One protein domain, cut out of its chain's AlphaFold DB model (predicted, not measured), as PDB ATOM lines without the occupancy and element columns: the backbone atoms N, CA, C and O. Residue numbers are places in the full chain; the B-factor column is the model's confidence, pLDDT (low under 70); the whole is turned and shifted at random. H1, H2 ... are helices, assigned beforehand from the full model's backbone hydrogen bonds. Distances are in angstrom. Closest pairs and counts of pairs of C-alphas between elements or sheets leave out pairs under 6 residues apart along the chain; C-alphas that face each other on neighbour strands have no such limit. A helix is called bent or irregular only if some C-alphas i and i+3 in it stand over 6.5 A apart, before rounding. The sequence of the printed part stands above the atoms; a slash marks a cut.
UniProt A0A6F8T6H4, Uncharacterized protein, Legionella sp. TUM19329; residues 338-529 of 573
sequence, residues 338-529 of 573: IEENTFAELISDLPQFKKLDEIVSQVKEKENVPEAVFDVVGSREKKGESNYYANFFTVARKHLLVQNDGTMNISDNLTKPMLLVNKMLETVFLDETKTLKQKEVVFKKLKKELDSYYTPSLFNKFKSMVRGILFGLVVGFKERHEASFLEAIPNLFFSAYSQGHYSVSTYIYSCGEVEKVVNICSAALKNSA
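AT A GLANCE: This is residues 338 to 529 of the 573 residues of an uncharacterized protein of Legionella sp. TUM19329 (UniProt A0A6F8T6H4). The long bent helix H8 runs through much of the length of this elongated domain: its second arm, H8b, joins H4, H5 and H6 in an up-and-down bundle of four, while its first arm, H8a, folds back along H7 in a long helical hairpin at the other end. H2 packs on H5, the short H3 packs on H8b, and the short H1 packs on H4. The printed part has 192 residues, with eight named helices, H1 to H8 in order along the chain, and no named strand; the class is all helix. It is compact, with a radius of gyration of the C-alphas of 18.6 A, and spans 64 by 40 by 27 A.

HOW THE PARTS SIT: H8, residues 485 to 527, was assigned as one helix by its hydrogen bonds but is bent: C-alphas 505 and 508 are 6.7 A apart. Its arms are H8a, residues 485 to 505, and H8b, residues 508 to 527, at a tilt of 38 degrees, only just steep. H8 is the hub, touching five other helices. H8b forms a bundle, helices side by side, with H4, residues 388 to 399, H5, residues 412 to 430, and H6, residues 436 to 454; it is up and down, each running against the one before it. H5 and H8b touch and run the same way at a shallow tilt of 17 degrees; their closest C-alphas, Val 428 and Cys 521, are 6.3 A apart. H6 and H8b touch and run opposite ways at a shallow tilt of 8 degrees, closest at the C-alphas of Tyr 454 and Cys 511, 4.8 A. H5 and H6 form a helical hairpin, closest at the C-alphas of Met 424 and Phe 443, 6.1 A. H4 touches H8b with residues 388 to 392 alone, closest at the C-alphas of Tyr 388 and Glu 513, 5.3 A. H4 and H5 are close but not clearly touching, and H4 and H6 are apart. H2, residues 351 to 364, touches H5, closest at the C-alphas of Leu 356 and Asn 422, 5.9 A. H3, residues 371 to 377, touches H8b, closest at the C-alphas of Val 377 and Val 517, 6.4 A. H1, residues 343 to 348, touches H4, closest at the C-alphas of Ile 347 and Phe 393, 6.9 A. H7, residues 458 to 478, and H8a form a helical hairpin with 50 pairs of C-alphas within 8 A, the closest being Gly 472 and Ala 496, 3.9 A. Every O i to N i+4 pair is within hydrogen-bond range in H1, H2, H3, H4, H7 and H8b; the counts are 13 of 15 in H5, 13 of 15 in H6 and 16 of 17 in H8a.

IN THESE COORDINATES: From first to last C-alpha, H8a measures 30.6 A, H7 30.0 A, H8b 28.8 A, H5 and H6 25.3 A each, and H2 20.1 A. H6 has a kink of 28 degrees near residue 448. H1 begins at C-alpha 343, (144.090, 101.460, 120.896). H8a begins at C-alpha 485, (124.558, 74.327, 117.576), and H8b ends at C-alpha 527, (133.713, 125.065, 151.339).

THE WHOLE: The C-alphas of Ser 484 and Ala 529, the two farthest apart, are 64.9 A apart. The printed part has no cut. The link from H4 to H5 is long, residues 400 to 411; within it residues 401 to 402 pair antiparallel with residues 408 to 409. The mean pLDDT of the printed part is 83.3; it is under 70 at residue 384, residues 478 to 487, residues 508 to 509 and residue 529.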
ATOM      1  N   ILE A 338     139.295 100.686 113.984       90.19
ATOM      2  CA  ILE A 338     140.268 100.246 115.004       90.19
ATOM      3  C   ILE A 338     141.744 100.264 114.545       90.19
ATOM      4  O   ILE A 338     142.648 100.188 115.369       90.19
ATOM      5  N   GLU A 339     142.000 100.317 113.239       94.19
ATOM      6  CA  GLU A 339     143.335 100.324 112.617       94.19
ATOM      7  C   GLU A 339     143.837 101.754 112.313       94.19
ATOM      8  O   GLU A 339     144.975 101.933 111.863       94.19
ATOM      9  N   GLU A 340     142.981 102.767 112.488       93.12
ATOM     10  CA  GLU A 340     143.286 104.170 112.172       93.12
ATOM     11  C   GLU A 340     144.132 104.846 113.252       93.12
ATOM     12  O   GLU A 340     145.069 105.566 112.914       93.12
ATOM     13  N   ASN A 341     143.832 104.579 114.525       91.00
ATOM     14  CA  ASN A 341     144.490 105.187 115.680       91.00
ATOM     15  C   ASN A 341     144.991 104.114 116.649       91.00
ATOM     16  O   ASN A 341     144.557 102.957 116.602       91.00
ATOM     17  N   THR A 342     145.881 104.497 117.564       89.62
ATOM     18  CA  THR A 342     146.321 103.579 118.619       89.62
ATOM     19  C   THR A 342     145.135 103.157 119.485       89.62
ATOM     20  O   THR A 342     144.196 103.923 119.710       89.62
ATOM     21  N   PHE A 343     145.181 101.945 120.045       87.31
ATOM     22  CA  PHE A 343     144.090 101.460 120.896       87.31
ATOM     23  C   PHE A 343     143.847 102.363 122.119       87.31
ATOM     24  O   PHE A 343     142.725 102.478 122.609       87.31
ATOM     25  N   ALA A 344     144.890 103.055 122.584       88.88
ATOM     26  CA  ALA A 344     144.778 104.022 123.664       88.88
ATOM     27  C   ALA A 344     144.016 105.287 123.250       88.88
ATOM     28  O   ALA A 344     143.138 105.733 123.987       88.88
ATOM     29  N   GLU A 345     144.327 105.846 122.078       90.69
ATOM     30  CA  GLU A 345     143.605 106.991 121.508       90.69
ATOM     31  C   GLU A 345     142.138 106.663 121.298       90.69
ATOM     32  O   GLU A 345     141.278 107.421 121.720       90.69
ATOM     33  N   LEU A 346     141.863 105.482 120.757       89.81
ATOM     34  CA  LEU A 346     140.519 104.972 120.540       89.81
ATOM     35  C   LEU A 346     139.658 104.954 121.820       89.81
ATOM     36  O   LEU A 346     138.481 105.313 121.770       89.81
ATOM     37  N   ILE A 347     140.227 104.580 122.973       88.94
ATOM     38  CA  ILE A 347     139.521 104.650 124.266       88.94
ATOM     39  C   ILE A 347     139.385 106.100 124.738       88.94
ATOM     40  O   ILE A 347     138.293 106.511 125.129       88.94
ATOM     41  N   SER A 348     140.471 106.879 124.700       89.88
ATOM     42  CA  SER A 348     140.451 108.294 125.097       89.88
ATOM     43  C   SER A 348     139.502 109.136 124.235       89.88
ATOM     44  O   SER A 348     138.982 110.147 124.701       89.88
ATOM     45  N   ASP A 349     139.237 108.712 123.000       90.19
ATOM     46  CA  ASP A 349     138.351 109.394 122.066       90.19
ATOM     47  C   ASP A 349     136.862 109.122 122.308       90.19
ATOM     48  O   ASP A 349     136.005 109.767 121.691       90.19
ATOM     49  N   LEU A 350     136.524 108.209 123.222       88.88
ATOM     50  CA  LEU A 350     135.142 108.006 123.631       88.88
ATOM     51  C   LEU A 350     134.563 109.317 124.207       88.88
ATOM     52  O   LEU A 350     135.237 109.999 124.987       88.88
ATOM     53  N   PRO A 351     133.296 109.671 123.897       91.38
ATOM     54  CA  PRO A 351     132.721 110.969 124.266       91.38
ATOM     55  C   PRO A 351     132.818 111.310 125.758       91.38
ATOM     56  O   PRO A 351     132.989 112.468 126.128       91.38
ATOM     57  N   GLN A 352     132.712 110.306 126.627       90.94
ATOM     58  CA  GLN A 352     132.774 110.478 128.075       90.94
ATOM     59  C   GLN A 352     134.189 110.840 128.553       90.94
ATOM     60  O   GLN A 352     134.312 111.658 129.462       90.94
ATOM     61  N   PHE A 353     135.236 110.287 127.927       92.25
ATOM     62  CA  PHE A 353     136.631 110.617 128.232       92.25
ATOM     63  C   PHE A 353     136.990 112.013 127.732       92.25
ATOM     64  O   PHE A 353     137.451 112.820 128.534       92.25
ATOM     65  N   LYS A 354     136.652 112.349 126.476       93.75
ATOM     66  CA  LYS A 354     136.832 113.717 125.950       93.75
ATOM     67  C   LYS A 354     136.179 114.754 126.846       93.75
ATOM     68  O   LYS A 354     136.797 115.746 127.211       93.75
ATOM     69  N   LYS A 355     134.939 114.483 127.263       94.75
ATOM     70  CA  LYS A 355     134.209 115.397 128.130       94.75
ATOM     71  C   LYS A 355     134.863 115.550 129.506       94.75
ATOM     72  O   LYS A 355     134.859 116.648 130.050       94.75
ATOM     73  N   LEU A 356     135.418 114.478 130.068       94.06
ATOM     74  CA  LEU A 356     136.150 114.544 131.332       94.06
ATOM     75  C   LEU A 356     137.440 115.369 131.194       94.06
ATOM     76  O   LEU A 356     137.695 116.227 132.035       94.06
ATOM     77  N   ASP A 357     138.201 115.165 130.117       93.44
ATOM     78  CA  ASP A 357     139.417 115.936 129.822       93.44
ATOM     79  C   ASP A 357     139.109 117.434 129.610       93.44
ATOM     80  O   ASP A 357     139.817 118.298 130.133       93.44
ATOM     81  N   GLU A 358     138.012 117.758 128.913       94.69
ATOM     82  CA  GLU A 358     137.506 119.132 128.766       94.69
ATOM     83  C   GLU A 358     137.176 119.764 130.124       94.69
ATOM     84  O   GLU A 358     137.582 120.895 130.393       94.69
ATOM     85  N   ILE A 359     136.461 119.034 130.989       94.19
ATOM     86  CA  ILE A 359     136.102 119.508 132.332       94.19
ATOM     87  C   ILE A 359     137.365 119.800 133.134       94.19
ATOM     88  O   ILE A 359     137.492 120.883 133.691       94.19
ATOM     89  N   VAL A 360     138.312 118.863 133.179       92.44
ATOM     90  CA  VAL A 360     139.563 119.024 133.931       92.44
ATOM     91  C   VAL A 360     140.348 120.236 133.434       92.44
ATOM     92  O   VAL A 360     140.829 121.017 134.251       92.44
ATOM     93  N   SER A 361     140.422 120.431 132.117       92.44
ATOM     94  CA  SER A 361     141.100 121.584 131.514       92.44
ATOM     95  C   SER A 361     140.452 122.907 131.933       92.44
ATOM     96  O   SER A 361     141.144 123.798 132.412       92.44
ATOM     97  N   GLN A 362     139.121 123.006 131.868       93.12
ATOM     98  CA  GLN A 362     138.388 124.206 132.295       93.12
ATOM     99  C   GLN A 362     138.469 124.445 133.810       93.12
ATOM    100  O   GLN A 362     138.496 125.584 134.263       93.12
ATOM    101  N   VAL A 363     138.509 123.382 134.620       90.25
ATOM    102  CA  VAL A 363     138.646 123.501 136.080       90.25
ATOM    103  C   VAL A 363     140.048 123.992 136.461       90.25
ATOM    104  O   VAL A 363     140.160 124.757 137.415       90.25
ATOM    105  N   LYS A 364     141.101 123.625 135.712       88.56
ATOM    106  CA  LYS A 364     142.470 124.148 135.911       88.56
ATOM    107  C   LYS A 364     142.576 125.656 135.678       88.56
ATOM    108  O   LYS A 364     143.428 126.298 136.282       88.56
ATOM    109  N   GLU A 365     141.723 126.220 134.826       87.94
ATOM    110  CA  GLU A 365     141.672 127.665 134.573       87.94
ATOM    111  C   GLU A 365     141.007 128.446 135.721       87.94
ATOM    112  O   GLU A 365     141.108 129.672 135.766       87.94
ATOM    113  N   LYS A 366     140.340 127.765 136.666       84.75
ATOM    114  CA  LYS A 366     139.731 128.416 137.831       84.75
ATOM    115  C   LYS A 366     140.746 128.623 138.948       84.75
ATOM    116  O   LYS A 366     141.420 127.693 139.387       84.75
ATOM    117  N   GLU A 367     140.787 129.842 139.475       72.81
ATOM    118  CA  GLU A 367     141.569 130.154 140.670       72.81
ATOM    119  C   GLU A 367     141.032 129.381 141.893       72.81
ATOM    120  O   GLU A 367     139.822 129.220 142.067       72.81
ATOM    121  N   ASN A 368     141.936 128.939 142.774       75.38
ATOM    122  CA  ASN A 368     141.632 128.314 144.072       75.38
ATOM    123  C   ASN A 368     140.975 126.916 144.048       75.38
ATOM    124  O   ASN A 368     140.362 126.513 145.040       75.38
ATOM    125  N   VAL A 369     141.130 126.131 142.975       83.00
ATOM    126  CA  VAL A 369     140.790 124.696 143.005       83.00
ATOM    127  C   VAL A 369     141.975 123.889 143.567       83.00
ATOM    128  O   VAL A 369     143.077 123.999 143.034       83.00
ATOM    129  N   PRO A 370     141.797 123.072 144.626       85.12
ATOM    130  CA  PRO A 370     142.892 122.282 145.195       85.12
ATOM    131  C   PRO A 370     143.451 121.233 144.222       85.12
ATOM    132  O   PRO A 370     142.674 120.535 143.572       85.12
ATOM    133  N   GLU A 371     144.773 121.020 144.224       86.81
ATOM    134  CA  GLU A 371     145.436 120.009 143.373       86.81
ATOM    135  C   GLU A 371     144.868 118.593 143.575       86.81
ATOM    136  O   GLU A 371     144.703 117.833 142.623       86.81
ATOM    137  N   ALA A 372     144.430 118.282 144.801       86.56
ATOM    138  CA  ALA A 372     143.778 117.019 145.143       86.56
ATOM    139  C   ALA A 372     142.550 116.694 144.263       86.56
ATOM    140  O   ALA A 372     142.212 115.521 144.091       86.56
ATOM    141  N   VAL A 373     141.877 117.704 143.692       87.94
ATOM    142  CA  VAL A 373     140.794 117.503 142.714       87.94
ATOM    143  C   VAL A 373     141.339 116.866 141.438       87.94
ATOM    144  O   VAL A 373     140.779 115.881 140.958       87.94
ATOM    145  N   PHE A 374     142.446 117.387 140.910       90.94
ATOM    146  CA  PHE A 374     143.072 116.887 139.687       90.94
ATOM    147  C   PHE A 374     143.728 115.521 139.890       90.94
ATOM    148  O   PHE A 374     143.724 114.710 138.965       90.94
ATOM    149  N   ASP A 375     144.247 115.243 141.085       90.06
ATOM    150  CA  ASP A 375     144.809 113.933 141.431       90.06
ATOM    151  C   ASP A 375     143.742 112.843 141.524       90.06
ATOM    152  O   ASP A 375     143.947 111.739 141.036       90.06
ATOM    153  N   VAL A 376     142.573 113.144 142.096       91.44
ATOM    154  CA  VAL A 376     141.484 112.162 142.201       91.44
ATOM    155  C   VAL A 376     140.749 111.964 140.880       91.44
ATOM    156  O   VAL A 376     140.398 110.833 140.538       91.44
ATOM    157  N   VAL A 377     140.487 113.040 140.135       92.19
ATOM    158  CA  VAL A 377     139.755 112.947 138.864       92.19
ATOM    159  C   VAL A 377     140.646 112.362 137.765       92.19
ATOM    160  O   VAL A 377     140.205 111.488 137.015       92.19
ATOM    161  N   GLY A 378     141.906 112.791 137.695       91.75
ATOM    162  CA  GLY A 378     142.823 112.401 136.631       91.75
ATOM    163  C   GLY A 378     142.481 113.020 135.276       91.75
ATOM    164  O   GLY A 378     141.574 113.833 135.140       91.75
ATOM    165  N   SER A 379     143.249 112.642 134.260       89.12
ATOM    166  CA  SER A 379     143.062 113.039 132.857       89.12
ATOM    167  C   SER A 379     143.825 112.073 131.951       89.12
ATOM    168  O   SER A 379     144.541 111.195 132.449       89.12
ATOM    169  N   ARG A 380     143.741 112.267 130.632       88.31
ATOM    170  CA  ARG A 380     144.506 111.501 129.633       88.31
ATOM    171  C   ARG A 380     146.000 111.376 129.941       88.31
ATOM    172  O   ARG A 380     146.576 110.317 129.693       88.31
ATOM    173  N   GLU A 381     146.620 112.420 130.483       83.31
ATOM    174  CA  GLU A 381     148.050 112.435 130.828       83.31
ATOM    175  C   GLU A 381     148.367 111.542 132.038       83.31
ATOM    176  O   GLU A 381     149.432 110.935 132.094       83.31
ATOM    177  N   LYS A 382     147.404 111.381 132.954       80.31
ATOM    178  CA  LYS A 382     147.518 110.591 134.191       80.31
ATOM    179  C   LYS A 382     146.918 109.178 134.056       80.31
ATOM    180  O   LYS A 382     146.523 108.571 135.050       80.31
ATOM    181  N   LYS A 383     146.819 108.629 132.835       72.94
ATOM    182  CA  LYS A 383     146.160 107.333 132.540       72.94
ATOM    183  C   LYS A 383     146.822 106.088 133.163       72.94
ATOM    184  O   LYS A 383     146.241 105.012 133.085       72.94
ATOM    185  N   GLY A 384     148.020 106.225 133.736       69.19
ATOM    186  CA  GLY A 384     148.754 105.160 134.437       69.19
ATOM    187  C   GLY A 384     148.799 105.314 135.962       69.19
ATOM    188  O   GLY A 384     149.518 104.572 136.621       69.19
ATOM    189  N   GLU A 385     148.076 106.286 136.522       82.44
ATOM    190  CA  GLU A 385     148.077 106.589 137.959       82.44
ATOM    191  C   GLU A 385     146.818 106.053 138.666       82.44
ATOM    192  O   GLU A 385     145.882 105.561 138.037       82.44
ATOM    193  N   SER A 386     146.758 106.159 139.998       84.38
ATOM    194  CA  SER A 386     145.571 105.776 140.776       84.38
ATOM    195  C   SER A 386     144.564 106.929 140.840       84.38
ATOM    196  O   SER A 386     144.525 107.679 141.814       84.38
ATOM    197  N   ASN A 387     143.747 107.064 139.794       89.50
ATOM    198  CA  ASN A 387     142.690 108.073 139.706       89.50
ATOM    199  C   ASN A 387     141.455 107.568 138.942       89.50
ATOM    200  O   ASN A 387     141.461 106.488 138.337       89.50
ATOM    201  N   TYR A 388     140.388 108.370 138.959       90.31
ATOM    202  CA  TYR A 388     139.122 108.052 138.306       90.31
ATOM    203  C   TYR A 388     139.281 107.805 136.798       90.31
ATOM    204  O   TYR A 388     138.813 106.777 136.301       90.31
ATOM    205  N   TYR A 389     139.973 108.693 136.076       91.94
ATOM    206  CA  TYR A 389     140.220 108.548 134.636       91.94
ATOM    207  C   TYR A 389     140.921 107.223 134.308       91.94
ATOM    208  O   TYR A 389     140.424 106.446 133.494       91.94
ATOM    209  N   ALA A 390     142.060 106.955 134.947       88.69
ATOM    210  CA  ALA A 390     142.893 105.782 134.711       88.69
ATOM    211  C   ALA A 390     142.145 104.482 135.022       88.69
ATOM    212  O   ALA A 390     142.184 103.535 134.235       88.69
ATOM    213  N   ASN A 391     141.384 104.452 136.118       87.12
ATOM    214  CA  ASN A 391     140.556 103.300 136.448       87.12
ATOM    215  C   ASN A 391     139.495 103.043 135.366       87.12
ATOM    216  O   ASN A 391     139.412 101.940 134.823       87.12
ATOM    217  N   PHE A 392     138.719 104.063 134.988       87.44
ATOM    218  CA  PHE A 392     137.712 103.904 133.936       87.44
ATOM    219  C   PHE A 392     138.339 103.540 132.592       87.44
ATOM    220  O   PHE A 392     137.755 102.744 131.859       87.44
ATOM    221  N   PHE A 393     139.523 104.064 132.273       88.12
ATOM    222  CA  PHE A 393     140.270 103.709 131.067       88.12
ATOM    223  C   PHE A 393     140.619 102.216 131.059       88.12
ATOM    224  O   PHE A 393     140.371 101.518 130.074       88.12
ATOM    225  N   THR A 394     141.117 101.697 132.180       83.19
ATOM    226  CA  THR A 394     141.436 100.276 132.363       83.19
ATOM    227  C   THR A 394     140.193  99.394 132.291       83.19
ATOM    228  O   THR A 394     140.200  98.356 131.626       83.19
ATOM    229  N   VAL A 395     139.086  99.807 132.910       81.44
ATOM    230  CA  VAL A 395     137.811  99.083 132.822       81.44
ATOM    231  C   VAL A 395     137.282  99.100 131.383       81.44
ATOM    232  O   VAL A 395     136.920  98.049 130.854       81.44
ATOM    233  N   ALA A 396     137.306 100.250 130.704       83.12
ATOM    234  CA  ALA A 396     136.913 100.378 129.303       83.12
ATOM    235  C   ALA A 396     137.752  99.459 128.407       83.12
ATOM    236  O   ALA A 396     137.185  98.678 127.644       83.12
ATOM    237  N   ARG A 397     139.080  99.458 128.571       82.75
ATOM    238  CA  ARG A 397     140.011  98.567 127.860       82.75
ATOM    239  C   ARG A 397     139.628  97.093 127.976       82.75
ATOM    240  O   ARG A 397     139.737  96.350 126.998       82.75
ATOM    241  N   LYS A 398     139.204  96.660 129.162       77.06
ATOM    242  CA  LYS A 398     138.872  95.257 129.443       77.06
ATOM    243  C   LYS A 398     137.451  94.871 128.984       77.06
ATOM    244  O   LYS A 398     137.185  93.688 128.792       77.06
ATOM    245  N   HIS A 399     136.555  95.839 128.762       73.56
ATOM    246  CA  HIS A 399     135.148  95.612 128.385       73.56
ATOM    247  C   HIS A 399     134.768  96.065 126.968       73.56
ATOM    248  O   HIS A 399     133.599  95.965 126.578       73.56
ATOM    249  N   LEU A 400     135.717  96.586 126.197       76.94
ATOM    250  CA  LEU A 400     135.455  97.072 124.851       76.94
ATOM    251  C   LEU A 400     135.142  95.908 123.900       76.94
ATOM    252  O   LEU A 400     135.914  94.958 123.775       76.94
ATOM    253  N   LEU A 401     134.017  96.003 123.189       73.12
ATOM    254  CA  LEU A 401     133.659  95.077 122.119       73.12
ATOM    255  C   LEU A 401     134.047  95.659 120.776       73.12
ATOM    256  O   LEU A 401     133.483  96.660 120.341       73.12
ATOM    257  N   VAL A 402     134.928  94.963 120.075       77.19
ATOM    258  CA  VAL A 402     135.257  95.280 118.688       77.19
ATOM    259  C   VAL A 402     134.325  94.488 117.777       77.19
ATOM    260  O   VAL A 402     134.307  93.256 117.806       77.19
ATOM    261  N   GLN A 403     133.520  95.188 116.986       77.31
ATOM    262  CA  GLN A 403     132.661  94.583 115.973       77.31
ATOM    263  C   GLN A 403     133.490  94.139 114.754       77.31
ATOM    264  O   GLN A 403     134.647  94.520 114.579       77.31
ATOM    265  N   ASN A 404     132.900  93.321 113.880       76.62
ATOM    266  CA  ASN A 404     133.613  92.788 112.712       76.62
ATOM    267  C   ASN A 404     134.033  93.865 111.699       76.62
ATOM    268  O   ASN A 404     134.971  93.626 110.947       76.62
ATOM    269  N   ASP A 405     133.369  95.018 111.676       80.88
ATOM    270  CA  ASP A 405     133.749  96.182 110.863       80.88
ATOM    271  C   ASP A 405     134.884  97.009 111.499       80.88
ATOM    272  O   ASP A 405     135.398  97.927 110.872       80.88
ATOM    273  N   GLY A 406     135.320  96.661 112.715       81.00
ATOM    274  CA  GLY A 406     136.326  97.392 113.482       81.00
ATOM    275  C   GLY A 406     135.762  98.525 114.336       81.00
ATOM    276  O   GLY A 406     136.540  99.204 114.998       81.00
ATOM    277  N   THR A 407     134.443  98.735 114.367       84.44
ATOM    278  CA  THR A 407     133.830  99.697 115.290       84.44
ATOM    279  C   THR A 407     133.869  99.177 116.722       84.44
ATOM    280  O   THR A 407     133.808  97.973 116.983       84.44
ATOM    281  N   MET A 408     133.978 100.098 117.672       82.62
ATOM    282  CA  MET A 408     134.037  99.779 119.091       82.62
ATOM    283  C   MET A 408     132.699 100.068 119.756       82.62
ATOM    284  O   MET A 408     132.046 101.071 119.471       82.62
ATOM    285  N   ASN A 409     132.304  99.201 120.679       76.06
ATOM    286  CA  ASN A 409     131.131  99.389 121.514       76.06
ATOM    287  C   ASN A 409     131.505  99.127 122.975       76.06
ATOM    288  O   ASN A 409     132.214  98.170 123.283       76.06
ATOM    289  N   ILE A 410     131.010  99.972 123.871       75.81
ATOM    290  CA  ILE A 410     131.194  99.862 125.313       75.81
ATOM    291  C   ILE A 410     129.820  99.813 125.981       75.81
ATOM    292  O   ILE A 410     128.885 100.503 125.580       75.81
ATOM    293  N   SER A 411     129.683  98.971 127.005       72.62
ATOM    294  CA  SER A 411     128.409  98.808 127.702       72.62
ATOM    295  C   SER A 411     127.928 100.123 128.325       72.62
ATOM    296  O   SER A 411     128.686 100.812 129.008       72.62
ATOM    297  N   ASP A 412     126.627 100.395 128.206       75.81
ATOM    298  CA  ASP A 412     125.926 101.470 128.922       75.81
ATOM    299  C   ASP A 412     126.190 101.473 130.434       75.81
ATOM    300  O   ASP A 412     126.127 102.514 131.087       75.81
ATOM    301  N   ASN A 413     126.467 100.300 131.004       72.12
ATOM    302  CA  ASN A 413     126.760 100.155 132.426       72.12
ATOM    303  C   ASN A 413     128.102 100.774 132.826       72.12
ATOM    304  O   ASN A 413     128.298 101.028 134.008       72.12
ATOM    305  N   LEU A 414     128.989 101.027 131.861       76.25
ATOM    306  CA  LEU A 414     130.253 101.733 132.054       76.25
ATOM    307  C   LEU A 414     130.143 103.207 131.656       76.25
ATOM    308  O   LEU A 414     130.690 104.070 132.337       76.25
ATOM    309  N   THR A 415     129.390 103.525 130.599       83.44
ATOM    310  CA  THR A 415     129.298 104.902 130.085       83.44
ATOM    311  C   THR A 415     128.329 105.796 130.854       83.44
ATOM    312  O   THR A 415     128.633 106.971 131.069       83.44
ATOM    313  N   LYS A 416     127.168 105.287 131.300       85.88
ATOM    314  CA  LYS A 416     126.184 106.081 132.072       85.88
ATOM    315  C   LYS A 416     126.758 106.637 133.374       85.88
ATOM    316  O   LYS A 416     126.526 107.810 133.659       85.88
ATOM    317  N   PRO A 417     127.507 105.858 134.161       86.38
ATOM    318  CA  PRO A 417     128.128 106.372 135.373       86.38
ATOM    319  C   PRO A 417     129.132 107.481 135.120       86.38
ATOM    320  O   PRO A 417     129.088 108.503 135.796       86.38
ATOM    321  N   MET A 418     129.980 107.308 134.107       89.81
ATOM    322  CA  MET A 418     130.951 108.323 133.717       89.81
ATOM    323  C   MET A 418     130.266 109.612 133.270       89.81
ATOM    324  O   MET A 418     130.651 110.700 133.682       89.81
ATOM    325  N   LEU A 419     129.156 109.500 132.538       91.81
ATOM    326  CA  LEU A 419     128.323 110.649 132.195       91.81
ATOM    327  C   LEU A 419     127.753 111.364 133.436       91.81
ATOM    328  O   LEU A 419     127.693 112.592 133.457       91.81
ATOM    329  N   LEU A 420     127.307 110.621 134.454       92.88
ATOM    330  CA  LEU A 420     126.792 111.203 135.701       92.88
ATOM    331  C   LEU A 420     127.896 111.908 136.497       92.88
ATOM    332  O   LEU A 420     127.655 112.995 137.020       92.88
ATOM    333  N   VAL A 421     129.093 111.320 136.556       93.31
ATOM    334  CA  VAL A 421     130.266 111.924 137.205       93.31
ATOM    335  C   VAL A 421     130.705 113.191 136.471       93.31
ATOM    336  O   VAL A 421     130.876 114.223 137.115       93.31
ATOM    337  N   ASN A 422     130.773 113.177 135.137       95.31
ATOM    338  CA  ASN A 422     131.081 114.372 134.344       95.31
ATOM    339  C   ASN A 422     130.098 115.511 134.653       95.31
ATOM    340  O   ASN A 422     130.514 116.614 135.000       95.31
ATOM    341  N   LYS A 423     128.788 115.228 134.646       95.69
ATOM    342  CA  LYS A 423     127.756 116.219 135.005       95.69
ATOM    343  C   LYS A 423     127.903 116.739 136.433       95.69
ATOM    344  O   LYS A 423     127.576 117.895 136.705       95.69
ATOM    345  N   MET A 424     128.342 115.884 137.355       95.00
ATOM    346  CA  MET A 424     128.573 116.250 138.750       95.00
ATOM    347  C   MET A 424     129.730 117.245 138.862       95.00
ATOM    348  O   MET A 424     129.555 118.299 139.473       95.00
ATOM    349  N   LEU A 425     130.858 116.948 138.214       94.75
ATOM    350  CA  LEU A 425     132.024 117.827 138.159       94.75
ATOM    351  C   LEU A 425     131.683 119.173 137.499       94.75
ATOM    352  O   LEU A 425     131.976 120.220 138.074       94.75
ATOM    353  N   GLU A 426     130.981 119.159 136.362       94.88
ATOM    354  CA  GLU A 426     130.514 120.382 135.692       94.88
ATOM    355  C   GLU A 426     129.633 121.238 136.600       94.88
ATOM    356  O   GLU A 426     129.856 122.438 136.741       94.88
ATOM    357  N   THR A 427     128.638 120.623 137.242       94.19
ATOM    358  CA  THR A 427     127.683 121.344 138.095       94.19
ATOM    359  C   THR A 427     128.385 122.006 139.278       94.19
ATOM    360  O   THR A 427     128.048 123.128 139.657       94.19
ATOM    361  N   VAL A 428     129.332 121.302 139.898       92.81
ATOM    362  CA  VAL A 428     130.005 121.789 141.103       92.81
ATOM    363  C   VAL A 428     131.026 122.863 140.742       92.81
ATOM    364  O   VAL A 428     130.927 123.981 141.257       92.81
ATOM    365  N   PHE A 429     131.946 122.559 139.829       91.25
ATOM    366  CA  PHE A 429     133.118 123.394 139.581       91.25
ATOM    367  C   PHE A 429     132.928 124.415 138.458       91.25
ATOM    368  O   PHE A 429     133.455 125.518 138.558       91.25
ATOM    369  N   LEU A 430     132.163 124.101 137.410       91.19
ATOM    370  CA  LEU A 430     132.124 124.919 136.191       91.19
ATOM    371  C   LEU A 430     130.879 125.796 136.071       91.19
ATOM    372  O   LEU A 430     130.987 126.931 135.623       91.19
ATOM    373  N   ASP A 431     129.719 125.312 136.507       89.62
ATOM    374  CA  ASP A 431     128.447 126.010 136.326       89.62
ATOM    375  C   ASP A 431     128.332 127.256 137.217       89.62
ATOM    376  O   ASP A 431     128.101 127.160 138.418       89.62
ATOM    377  N   GLU A 432     128.476 128.442 136.641       85.69
ATOM    378  CA  GLU A 432     128.358 129.718 137.366       85.69
ATOM    379  C   GLU A 432     126.933 130.276 137.370       85.69
ATOM    380  O   GLU A 432     126.609 131.180 138.136       85.69
ATOM    381  N   THR A 433     126.045 129.705 136.554       88.31
ATOM    382  CA  THR A 433     124.655 130.164 136.432       88.31
ATOM    383  C   THR A 433     123.783 129.705 137.599       88.31
ATOM    384  O   THR A 433     122.746 130.306 137.884       88.31
ATOM    385  N   LYS A 434     124.186 128.625 138.281       88.56
ATOM    386  CA  LYS A 434     123.456 128.041 139.410       88.56
ATOM    387  C   LYS A 434     123.983 128.556 140.744       88.56
ATOM    388  O   LYS A 434     125.167 128.448 141.053       88.56
ATOM    389  N   THR A 435     123.059 128.999 141.592       90.56
ATOM    390  CA  THR A 435     123.333 129.273 143.011       90.56
ATOM    391  C   THR A 435     123.811 128.011 143.734       90.56
ATOM    392  O   THR A 435     123.468 126.893 143.338       90.56
ATOM    393  N   LEU A 436     124.524 128.171 144.856       89.50
ATOM    394  CA  LEU A 436     124.998 127.045 145.673       89.50
ATOM    395  C   LEU A 436     123.875 126.048 146.007       89.50
ATOM    396  O   LEU A 436     124.017 124.847 145.790       89.50
ATOM    397  N   LYS A 437     122.707 126.545 146.430       89.56
ATOM    398  CA  LYS A 437     121.541 125.710 146.752       89.56
ATOM    399  C   LYS A 437     121.027 124.920 145.542       89.56
ATOM    400  O   LYS A 437     120.620 123.769 145.682       89.56
ATOM    401  N   GLN A 438     121.047 125.507 144.343       91.62
ATOM    402  CA  GLN A 438     120.679 124.797 143.112       91.62
ATOM    403  C   GLN A 438     121.717 123.727 142.752       91.62
ATOM    404  O   GLN A 438     121.326 122.614 142.391       91.62
ATOM    405  N   LYS A 439     123.015 124.025 142.904       92.56
ATOM    406  CA  LYS A 439     124.092 123.041 142.719       92.56
ATOM    407  C   LYS A 439     123.933 121.855 143.664       92.56
ATOM    408  O   LYS A 439     123.984 120.717 143.209       92.56
ATOM    409  N   GLU A 440     123.646 122.096 144.943       91.88
ATOM    410  CA  GLU A 440     123.407 121.035 145.929       91.88
ATOM    411  C   GLU A 440     122.216 120.135 145.571       91.88
ATOM    412  O   GLU A 440     122.287 118.917 145.744       91.88
ATOM    413  N   VAL A 441     121.115 120.711 145.073       94.19
ATOM    414  CA  VAL A 441     119.931 119.942 144.649       94.19
ATOM    415  C   VAL A 441     120.270 119.037 143.465       94.19
ATOM    416  O   VAL A 441     119.936 117.848 143.484       94.19
ATOM    417  N   VAL A 442     120.960 119.571 142.453       94.06
ATOM    418  CA  VAL A 442     121.381 118.795 141.277       94.06
ATOM    419  C   VAL A 442     122.399 117.725 141.673       94.06
ATOM    420  O   VAL A 442     122.227 116.564 141.304       94.06
ATOM    421  N   PHE A 443     123.392 118.068 142.495       94.75
ATOM    422  CA  PHE A 443     124.384 117.133 143.028       94.75
ATOM    423  C   PHE A 443     123.726 115.965 143.776       94.75
ATOM    424  O   PHE A 443     124.020 114.806 143.485       94.75
ATOM    425  N   LYS A 444     122.780 116.239 144.688       93.62
ATOM    426  CA  LYS A 444     122.035 115.199 145.423       93.62
ATOM    427  C   LYS A 444     121.249 114.282 144.483       93.62
ATOM    428  O   LYS A 444     121.215 113.073 144.706       93.62
ATOM    429  N   LYS A 445     120.645 114.837 143.426       94.94
ATOM    430  CA  LYS A 445     119.945 114.050 142.401       94.94
ATOM    431  C   LYS A 445     120.913 113.139 141.638       94.94
ATOM    432  O   LYS A 445     120.658 111.942 141.555       94.94
ATOM    433  N   LEU A 446     122.026 113.684 141.141       94.00
ATOM    434  CA  LEU A 446     123.045 112.924 140.409       94.00
ATOM    435  C   LEU A 446     123.664 111.823 141.277       94.00
ATOM    436  O   LEU A 446     123.794 110.692 140.818       94.00
ATOM    437  N   LYS A 447     123.967 112.118 142.548       92.25
ATOM    438  CA  LYS A 447     124.456 111.129 143.518       92.25
ATOM    439  C   LYS A 447     123.466 109.973 143.687       92.25
ATOM    440  O   LYS A 447     123.859 108.821 143.559       92.25
ATOM    441  N   LYS A 448     122.174 110.269 143.874       89.88
ATOM    442  CA  LYS A 448     121.125 109.242 143.993       89.88
ATOM    443  C   LYS A 448     120.998 108.372 142.734       89.88
ATOM    444  O   LYS A 448     120.721 107.180 142.835       89.88
ATOM    445  N   GLU A 449     121.165 108.950 141.544       89.19
ATOM    446  CA  GLU A 449     121.176 108.182 140.290       89.19
ATOM    447  C   GLU A 449     122.416 107.277 140.200       89.19
ATOM    448  O   GLU A 449     122.302 106.104 139.827       89.19
ATOM    449  N   LEU A 450     123.578 107.787 140.613       87.12
ATOM    450  CA  LEU A 450     124.857 107.075 140.625       87.12
ATOM    451  C   LEU A 450     124.901 105.932 141.651       87.12
ATOM    452  O   LEU A 450     125.496 104.888 141.375       87.12
ATOM    453  N   ASP A 451     124.197 106.072 142.779       83.38
ATOM    454  CA  ASP A 451     124.076 105.043 143.820       83.38
ATOM    455  C   ASP A 451     123.535 103.710 143.261       83.38
ATOM    456  O   ASP A 451     123.894 102.620 143.711       83.38
ATOM    457  N   SER A 452     122.721 103.763 142.202       76.25
ATOM    458  CA  SER A 452     122.211 102.562 141.523       76.25
ATOM    459  C   SER A 452     123.265 101.790 140.712       76.25
ATOM    460  O   SER A 452     122.986 100.682 140.238       76.25
ATOM    461  N   TYR A 453     124.459 102.367 140.546       73.19
ATOM    462  CA  TYR A 453     125.570 101.796 139.793       73.19
ATOM    463  C   TYR A 453     126.818 101.525 140.640       73.19
ATOM    464  O   TYR A 453     127.550 100.625 140.255       73.19
ATOM    465  N   TYR A 454     127.060 102.245 141.750       73.25
ATOM    466  CA  TYR A 454     128.320 102.131 142.518       73.25
ATOM    467  C   TYR A 454     128.180 102.147 144.048       73.25
ATOM    468  O   TYR A 454     129.185 102.186 144.751       73.25
ATOM    469  N   THR A 455     126.978 102.077 144.632       77.19
ATOM    470  CA  THR A 455     126.899 101.888 146.095       77.19
ATOM    471  C   THR A 455     127.254 100.442 146.448       77.19
ATOM    472  O   THR A 455     126.583  99.546 145.922       77.19
ATOM    473  N   PRO A 456     128.225 100.161 147.339       75.12
ATOM    474  CA  PRO A 456     128.662  98.805 147.689       75.12
ATOM    475  C   PRO A 456     127.587  98.038 148.482       75.12
ATOM    476  O   PRO A 456     127.689  97.816 149.682       75.12
ATOM    477  N   SER A 457     126.524  97.623 147.796       82.12
ATOM    478  CA  SER A 457     125.422  96.827 148.325       82.12
ATOM    479  C   SER A 457     125.341  95.488 147.599       82.12
ATOM    480  O   SER A 457     125.650  95.389 146.407       82.12
ATOM    481  N   LEU A 458     124.863  94.455 148.298       81.69
ATOM    482  CA  LEU A 458     124.617  93.137 147.700       81.69
ATOM    483  C   LEU A 458     123.672  93.229 146.494       81.69
ATOM    484  O   LEU A 458     123.889  92.568 145.482       81.69
ATOM    485  N   PHE A 459     122.662  94.101 146.570       84.06
ATOM    486  CA  PHE A 459     121.700  94.306 145.492       84.06
ATOM    487  C   PHE A 459     122.341  94.899 144.231       84.06
ATOM    488  O   PHE A 459     122.073  94.431 143.125       84.06
ATOM    489  N   ASN A 460     123.219  95.894 144.372       78.38
ATOM    490  CA  ASN A 460     123.908  96.472 143.219       78.38
ATOM    491  C   ASN A 460     125.002  95.549 142.671       78.38
ATOM    492  O   ASN A 460     125.163  95.469 141.455       78.38
ATOM    493  N   LYS A 461     125.681  94.781 143.535       80.38
ATOM    494  CA  LYS A 461     126.597  93.713 143.107       80.38
ATOM    495  C   LYS A 461     125.862  92.676 142.248       80.38
ATOM    496  O   LYS A 461     126.333  92.328 141.169       80.38
ATOM    497  N   PHE A 462     124.668  92.258 142.674       84.31
ATOM    498  CA  PHE A 462     123.798  91.374 141.897       84.31
ATOM    499  C   PHE A 462     123.349  92.010 140.572       84.31
ATOM    500  O   PHE A 462     123.437  91.376 139.524       84.31
ATOM    501  N   LYS A 463     122.935  93.284 140.575       83.38
ATOM    502  CA  LYS A 463     122.618  94.007 139.330       83.38
ATOM    503  C   LYS A 463     123.807  94.062 138.372       83.38
ATOM    504  O   LYS A 463     123.598  93.886 137.175       83.38
ATOM    505  N   SER A 464     125.021  94.299 138.876       79.56
ATOM    506  CA  SER A 464     126.248  94.278 138.068       79.56
ATOM    507  C   SER A 464     126.457  92.906 137.427       79.56
ATOM    508  O   SER A 464     126.684  92.818 136.223       79.56
ATOM    509  N   MET A 465     126.257  91.828 138.192       84.50
ATOM    510  CA  MET A 465     126.320  90.458 137.676       84.50
ATOM    511  C   MET A 465     125.303  90.212 136.556       84.50
ATOM    512  O   MET A 465     125.679  89.753 135.484       84.50
ATOM    513  N   VAL A 466     124.025  90.556 136.765       85.62
ATOM    514  CA  VAL A 466     122.963  90.381 135.753       85.62
ATOM    515  C   VAL A 466     123.263  91.186 134.489       85.62
ATOM    516  O   VAL A 466     123.089  90.698 133.377       85.62
ATOM    517  N   ARG A 467     123.754  92.416 134.647       80.25
ATOM    518  CA  ARG A 467     124.183  93.269 133.533       80.25
ATOM    519  C   ARG A 467     125.344  92.649 132.756       80.25
ATOM    520  O   ARG A 467     125.288  92.618 131.529       80.25
ATOM    521  N   GLY A 468     126.346  92.126 133.462       79.75
ATOM    522  CA  GLY A 468     127.462  91.385 132.877       79.75
ATOM    523  C   GLY A 468     127.000  90.131 132.136       79.75
ATOM    524  O   GLY A 468     127.430  89.899 131.014       79.75
ATOM    525  N   ILE A 469     126.050  89.382 132.701       84.19
ATOM    526  CA  ILE A 469     125.418  88.220 132.061       84.19
ATOM    527  C   ILE A 469     124.730  88.627 130.758       84.19
ATOM    528  O   ILE A 469     125.017  88.045 129.718       84.19
ATOM    529  N   LEU A 470     123.864  89.646 130.779       84.94
ATOM    530  CA  LEU A 470     123.160  90.120 129.581       84.94
ATOM    531  C   LEU A 470     124.138  90.583 128.498       84.94
ATOM    532  O   LEU A 470     123.957  90.277 127.321       84.94
ATOM    533  N   PHE A 471     125.195  91.287 128.897       77.62
ATOM    534  CA  PHE A 471     126.260  91.687 127.990       77.62
ATOM    535  C   PHE A 471     127.001  90.475 127.413       77.62
ATOM    536  O   PHE A 471     127.177  90.394 126.202       77.62
ATOM    537  N   GLY A 472     127.358  89.498 128.246       76.88
ATOM    538  CA  GLY A 472     127.989  88.252 127.817       76.88
ATOM    539  C   GLY A 472     127.106  87.407 126.897       76.88
ATOM    540  O   GLY A 472     127.627  86.794 125.970       76.88
ATOM    541  N   LEU A 473     125.781  87.443 127.066       81.00
ATOM    542  CA  LEU A 473     124.840  86.844 126.116       81.00
ATOM    543  C   LEU A 473     124.900  87.557 124.765       81.00
ATOM    544  O   LEU A 473     125.027  86.892 123.744       81.00
ATOM    545  N   VAL A 474     124.858  88.894 124.734       78.12
ATOM    546  CA  VAL A 474     125.003  89.661 123.480       78.12
ATOM    547  C   VAL A 474     126.332  89.338 122.799       78.12
ATOM    548  O   VAL A 474     126.375  89.169 121.584       78.12
ATOM    549  N   VAL A 475     127.404  89.221 123.579       72.25
ATOM    550  CA  VAL A 475     128.737  88.839 123.110       72.25
ATOM    551  C   VAL A 475     128.736  87.425 122.522       72.25
ATOM    552  O   VAL A 475     129.189  87.258 121.394       72.25
ATOM    553  N   GLY A 476     128.158  86.438 123.209       72.31
ATOM    554  CA  GLY A 476     128.022  85.065 122.711       72.31
ATOM    555  C   GLY A 476     127.083  84.936 121.503       72.31
ATOM    556  O   GLY A 476     127.332  84.143 120.609       72.31
ATOM    557  N   PHE A 477     126.039  85.760 121.394       72.88
ATOM    558  CA  PHE A 477     125.202  85.814 120.184       72.88
ATOM    559  C   PHE A 477     125.930  86.442 118.997       72.88
ATOM    560  O   PHE A 477     125.687  86.077 117.848       72.88
ATOM    561  N   LYS A 478     126.819  87.400 119.272       65.12
ATOM    562  CA  LYS A 478     127.693  88.006 118.269       65.12
ATOM    563  C   LYS A 478     128.914  87.138 117.946       65.12
ATOM    564  O   LYS A 478     129.609  87.459 116.977       65.12
ATOM    565  N   GLU A 479     129.158  86.041 118.679       61.00
ATOM    566  CA  GLU A 479     130.153  85.016 118.331       61.00
ATOM    567  C   GLU A 479     129.773  84.314 117.023       61.00
ATOM    568  O   GLU A 479     129.112  83.287 116.973       61.00
ATOM    569  N   ARG A 480     130.206  84.966 115.947       58.09
ATOM    570  CA  ARG A 480     130.574  84.519 114.599       58.09
ATOM    571  C   ARG A 480     129.994  83.180 114.103       58.09
ATOM    572  O   ARG A 480     130.350  82.097 114.550       58.09
ATOM    573  N   HIS A 481     129.229  83.324 113.018       50.28
ATOM    574  CA  HIS A 481     128.479  82.362 112.194       50.28
ATOM    575  C   HIS A 481     129.226  81.153 111.575       50.28
ATOM    576  O   HIS A 481     128.968  80.802 110.429       50.28
ATOM    577  N   GLU A 482     130.106  80.473 112.308       50.25
ATOM    578  CA  GLU A 482     130.640  79.156 111.902       50.25
ATOM    579  C   GLU A 482     130.516  78.082 113.005       50.25
ATOM    580  O   GLU A 482     130.907  76.936 112.796       50.25
ATOM    581  N   ALA A 483     129.951  78.422 114.170       56.94
ATOM    582  CA  ALA A 483     129.749  77.482 115.270       56.94
ATOM    583  C   ALA A 483     128.574  76.528 114.999       56.94
ATOM    584  O   ALA A 483     127.478  76.949 114.619       56.94
ATOM    585  N   SER A 484     128.778  75.233 115.253       61.62
ATOM    586  CA  SER A 484     127.666  74.274 115.305       61.62
ATOM    587  C   SER A 484     126.727  74.606 116.473       61.62
ATOM    588  O   SER A 484     127.125  75.257 117.437       61.62
ATOM    589  N   PHE A 485     125.485  74.118 116.453       68.81
ATOM    590  CA  PHE A 485     124.558  74.327 117.576       68.81
ATOM    591  C   PHE A 485     125.102  73.780 118.913       68.81
ATOM    592  O   PHE A 485     124.924  74.401 119.960       68.81
ATOM    593  N   LEU A 486     125.833  72.657 118.854       69.00
ATOM    594  CA  LEU A 486     126.522  72.038 119.995       69.00
ATOM    595  C   LEU A 486     127.641  72.914 120.571       69.00
ATOM    596  O   LEU A 486     128.003  72.767 121.732       69.00
ATOM    597  N   GLU A 487     128.180  73.825 119.770       67.12
ATOM    598  CA  GLU A 487     129.171  74.805 120.191       67.12
ATOM    599  C   GLU A 487     128.509  76.110 120.657       67.12
ATOM    600  O   GLU A 487     128.914  76.686 121.666       67.12
ATOM    601  N   ALA A 488     127.476  76.574 119.952       72.19
ATOM    602  CA  ALA A 488     126.837  77.861 120.205       72.19
ATOM    603  C   ALA A 488     126.217  77.952 121.608       72.19
ATOM    604  O   ALA A 488     126.429  78.941 122.307       72.19
ATOM    605  N   ILE A 489     125.489  76.917 122.046       75.12
ATOM    606  CA  ILE A 489     124.797  76.936 123.345       75.12
ATOM    607  C   ILE A 489     125.785  77.021 124.520       75.12
ATOM    608  O   ILE A 489     125.671  77.961 125.310       75.12
ATOM    609  N   PRO A 490     126.758  76.103 124.673       71.31
ATOM    610  CA  PRO A 490     127.705  76.183 125.782       71.31
ATOM    611  C   PRO A 490     128.511  77.487 125.797       71.31
ATOM    612  O   PRO A 490     128.725  78.060 126.863       71.31
ATOM    613  N   ASN A 491     128.904  78.006 124.628       71.56
ATOM    614  CA  ASN A 491     129.626  79.277 124.531       71.56
ATOM    615  C   ASN A 491     128.782  80.481 124.949       71.56
ATOM    616  O   ASN A 491     129.301  81.390 125.594       71.56
ATOM    617  N   LEU A 492     127.484  80.479 124.633       76.19
ATOM    618  CA  LEU A 492     126.561  81.519 125.076       76.19
ATOM    619  C   LEU A 492     126.543  81.609 126.611       76.19
ATOM    620  O   LEU A 492     126.683  82.696 127.174       76.19
ATOM    621  N   PHE A 493     126.432  80.462 127.288       77.06
ATOM    622  CA  PHE A 493     126.454  80.397 128.750       77.06
ATOM    623  C   PHE A 493     127.830  80.719 129.335       77.06
ATOM    624  O   PHE A 493     127.908  81.456 130.316       77.06
ATOM    625  N   PHE A 494     128.912  80.233 128.724       75.25
ATOM    626  CA  PHE A 494     130.276  80.523 129.169       75.25
ATOM    627  C   PHE A 494     130.615  82.019 129.062       75.25
ATOM    628  O   PHE A 494     131.153  82.603 130.005       75.25
ATOM    629  N   SER A 495     130.248  82.665 127.951       74.44
ATOM    630  CA  SER A 495     130.420  84.108 127.750       74.44
ATOM    631  C   SER A 495     129.605  84.917 128.760       74.44
ATOM    632  O   SER A 495     130.128  85.856 129.366       74.44
ATOM    633  N   ALA A 496     128.352  84.525 129.007       79.75
ATOM    634  CA  ALA A 496     127.498  85.133 130.026       79.75
ATOM    635  C   ALA A 496     128.076  84.993 131.444       79.75
ATOM    636  O   ALA A 496     128.155  85.979 132.179       79.75
ATOM    637  N   TYR A 497     128.522  83.791 131.811       79.19
ATOM    638  CA  TYR A 497     129.159  83.507 133.095       79.19
ATOM    639  C   TYR A 497     130.421  84.355 133.293       79.19
ATOM    640  O   TYR A 497     130.535  85.074 134.287       79.19
ATOM    641  N   SER A 498     131.324  84.338 132.310       74.50
ATOM    642  CA  SER A 498     132.604  85.051 132.367       74.50
ATOM    643  C   SER A 498     132.403  86.558 132.522       74.50
ATOM    644  O   SER A 498     132.988  87.177 133.411       74.50
ATOM    645  N   GLN A 499     131.520  87.157 131.715       77.06
ATOM    646  CA  GLN A 499     131.226  88.591 131.796       77.06
ATOM    647  C   GLN A 499     130.471  88.966 133.078       77.06
ATOM    648  O   GLN A 499     130.708  90.040 133.634       77.06
ATOM    649  N   GLY A 500     129.601  88.087 133.584       78.88
ATOM    650  CA  GLY A 500     128.937  88.252 134.876       78.88
ATOM    651  C   GLY A 500     129.931  88.321 136.035       78.88
ATOM    652  O   GLY A 500     129.911  89.281 136.805       78.88
ATOM    653  N   HIS A 501     130.837  87.344 136.130       78.12
ATOM    654  CA  HIS A 501     131.881  87.307 137.160       78.12
ATOM    655  C   HIS A 501     132.838  88.495 137.061       78.12
ATOM    656  O   HIS A 501     133.146  89.137 138.066       78.12
ATOM    657  N   TYR A 502     133.255  88.831 135.845       74.19
ATOM    658  CA  TYR A 502     134.180  89.928 135.603       74.19
ATOM    659  C   TYR A 502     133.568  91.311 135.913       74.19
ATOM    660  O   TYR A 502     134.214  92.181 136.497       74.19
ATOM    661  N   SER A 503     132.276  91.507 135.625       76.81
ATOM    662  CA  SER A 503     131.550  92.733 136.014       76.81
ATOM    663  C   SER A 503     131.409  92.877 137.533       76.81
ATOM    664  O   SER A 503     131.235  93.978 138.051       76.81
ATOM    665  N   VAL A 504     131.461  91.766 138.272       78.69
ATOM    666  CA  VAL A 504     131.428  91.767 139.738       78.69
ATOM    667  C   VAL A 504     132.805  92.060 140.332       78.69
ATOM    668  O   VAL A 504     132.877  92.764 141.339       78.69
ATOM    669  N   SER A 505     133.891  91.552 139.741       72.19
ATOM    670  CA  SER A 505     135.249  91.795 140.247       72.19
ATOM    671  C   SER A 505     135.677  93.255 140.081       72.19
ATOM    672  O   SER A 505     136.256  93.836 140.996       72.19
ATOM    673  N   THR A 506     135.315  93.884 138.964       70.88
ATOM    674  CA  THR A 506     135.619  95.298 138.665       70.88
ATOM    675  C   THR A 506     134.717  96.293 139.402       70.88
ATOM    676  O   THR A 506     135.080  97.460 139.570       70.88
ATOM    677  N   TYR A 507     133.560  95.831 139.889       74.81
ATOM    678  CA  TYR A 507     132.561  96.646 140.580       74.81
ATOM    679  C   TYR A 507     133.134  97.378 141.798       74.81
ATOM    680  O   TYR A 507     133.070  98.600 141.867       74.81
ATOM    681  N   ILE A 508     133.721  96.635 142.745       67.25
ATOM    682  CA  ILE A 508     134.140  97.172 144.052       67.25
ATOM    683  C   ILE A 508     135.214  98.248 143.888       67.25
ATOM    684  O   ILE A 508     135.128  99.307 144.507       67.25
ATOM    685  N   TYR A 509     136.194  97.996 143.022       66.31
ATOM    686  CA  TYR A 509     137.276  98.938 142.752       66.31
ATOM    687  C   TYR A 509     136.753 100.235 142.122       66.31
ATOM    688  O   TYR A 509     137.101 101.338 142.541       66.31
ATOM    689  N   SER A 510     135.816 100.110 141.182       75.00
ATOM    690  CA  SER A 510     135.170 101.261 140.554       75.00
ATOM    691  C   SER A 510     134.312 102.076 141.529       75.00
ATOM    692  O   SER A 510     134.241 103.297 141.397       75.00
ATOM    693  N   CYS A 511     133.700 101.438 142.536       79.50
ATOM    694  CA  CYS A 511     132.960 102.145 143.584       79.50
ATOM    695  C   CYS A 511     133.858 103.085 144.391       79.50
ATOM    696  O   CYS A 511     133.459 104.219 144.650       79.50
ATOM    697  N   GLY A 512     135.067 102.637 144.748       82.38
ATOM    698  CA  GLY A 512     136.017 103.439 145.518       82.38
ATOM    699  C   GLY A 512     136.436 104.717 144.790       82.38
ATOM    700  O   GLY A 512     136.397 105.799 145.370       82.38
ATOM    701  N   GLU A 513     136.762 104.624 143.498       86.44
ATOM    702  CA  GLU A 513     137.147 105.806 142.710       86.44
ATOM    703  C   GLU A 513     135.978 106.776 142.495       86.44
ATOM    704  O   GLU A 513     136.142 107.990 142.608       86.44
ATOM    705  N   VAL A 514     134.770 106.256 142.252       88.56
ATOM    706  CA  VAL A 514     133.559 107.087 142.169       88.56
ATOM    707  C   VAL A 514     133.302 107.815 143.494       88.56
ATOM    708  O   VAL A 514     132.989 109.007 143.495       88.56
ATOM    709  N   GLU A 515     133.449 107.126 144.625       89.38
ATOM    710  CA  GLU A 515     133.238 107.700 145.953       89.38
ATOM    711  C   GLU A 515     134.227 108.832 146.258       89.38
ATOM    712  O   GLU A 515     133.813 109.877 146.770       89.38
ATOM    713  N   LYS A 516     135.503 108.689 145.874       91.19
ATOM    714  CA  LYS A 516     136.498 109.767 145.997       91.19
ATOM    715  C   LYS A 516     136.055 111.033 145.256       91.19
ATOM    716  O   LYS A 516     136.078 112.117 145.841       91.19
ATOM    717  N   VAL A 517     135.581 110.903 144.012       91.75
ATOM    718  CA  VAL A 517     135.094 112.052 143.223       91.75
ATOM    719  C   VAL A 517     133.860 112.690 143.870       91.75
ATOM    720  O   VAL A 517     133.800 113.913 144.025       91.75
ATOM    721  N   VAL A 518     132.896 111.876 144.316       91.81
ATOM    722  CA  VAL A 518     131.693 112.349 145.028       91.81
ATOM    723  C   VAL A 518     132.068 113.113 146.301       91.81
ATOM    724  O   VAL A 518     131.470 114.154 146.593       91.81
ATOM    725  N   ASN A 519     133.054 112.627 147.055       92.38
ATOM    726  CA  ASN A 519     133.516 113.255 148.290       92.38
ATOM    727  C   ASN A 519     134.196 114.599 148.030       92.38
ATOM    728  O   ASN A 519     133.901 115.563 148.737       92.38
ATOM    729  N   ILE A 520     135.013 114.702 146.981       92.81
ATOM    730  CA  ILE A 520     135.623 115.973 146.574       92.81
ATOM    731  C   ILE A 520     134.570 116.990 146.138       92.81
ATOM    732  O   ILE A 520     134.599 118.137 146.581       92.81
ATOM    733  N   CYS A 521     133.594 116.569 145.337       92.19
ATOM    734  CA  CYS A 521     132.493 117.436 144.918       92.19
ATOM    735  C   CYS A 521     131.666 117.927 146.121       92.19
ATOM    736  O   CYS A 521     131.307 119.100 146.208       92.19
ATOM    737  N   SER A 522     131.396 117.036 147.077       92.12
ATOM    738  CA  SER A 522     130.709 117.359 148.333       92.12
ATOM    739  C   SER A 522     131.506 118.356 149.184       92.12
ATOM    740  O   SER A 522     130.934 119.312 149.707       92.12
ATOM    741  N   ALA A 523     132.823 118.166 149.304       90.50
ATOM    742  CA  ALA A 523     133.705 119.073 150.033       90.50
ATOM    743  C   ALA A 523     133.764 120.462 149.378       90.50
ATOM    744  O   ALA A 523     133.631 121.464 150.075       90.50
ATOM    745  N   ALA A 524     133.868 120.529 148.048       88.69
ATOM    746  CA  ALA A 524     133.872 121.790 147.308       88.69
ATOM    747  C   ALA A 524     132.578 122.593 147.519       88.69
ATOM    748  O   ALA A 524     132.635 123.797 147.765       88.69
ATOM    749  N   LEU A 525     131.412 121.933 147.505       89.62
ATOM    750  CA  LEU A 525     130.135 122.588 147.807       89.62
ATOM    751  C   LEU A 525     130.080 123.119 149.248       89.62
ATOM    752  O   LEU A 525     129.620 124.237 149.458       89.62
ATOM    753  N   LYS A 526     130.583 122.357 150.230       87.69
ATOM    754  CA  LYS A 526     130.630 122.797 151.636       87.69
ATOM    755  C   LYS A 526     131.553 123.995 151.842       87.69
ATOM    756  O   LYS A 526     131.168 124.930 152.529       87.69
ATOM    757  N   ASN A 527     132.733 123.981 151.226       82.62
ATOM    758  CA  ASN A 527     133.713 125.065 151.339       82.62
ATOM    759  C   ASN A 527     133.295 126.325 150.564       82.62
ATOM    760  O   ASN A 527     133.811 127.404 150.827       82.62
ATOM    761  N   SER A 528     132.358 126.194 149.620       75.19
ATOM    762  CA  SER A 528     131.753 127.321 148.897       75.19
ATOM    763  C   SER A 528     130.571 127.950 149.648       75.19
ATOM    764  O   SER A 528     129.995 128.928 149.168       75.19
ATOM    765  N   ALA A 529     130.160 127.385 150.790       63.62
ATOM    766  CA  ALA A 529     129.171 128.013 151.653       63.62
ATOM    767  C   ALA A 529     129.815 129.222 152.348       63.62
ATOM    768  O   ALA A 529     130.914 129.079 152.884       63.62
TER     769      ALA A 529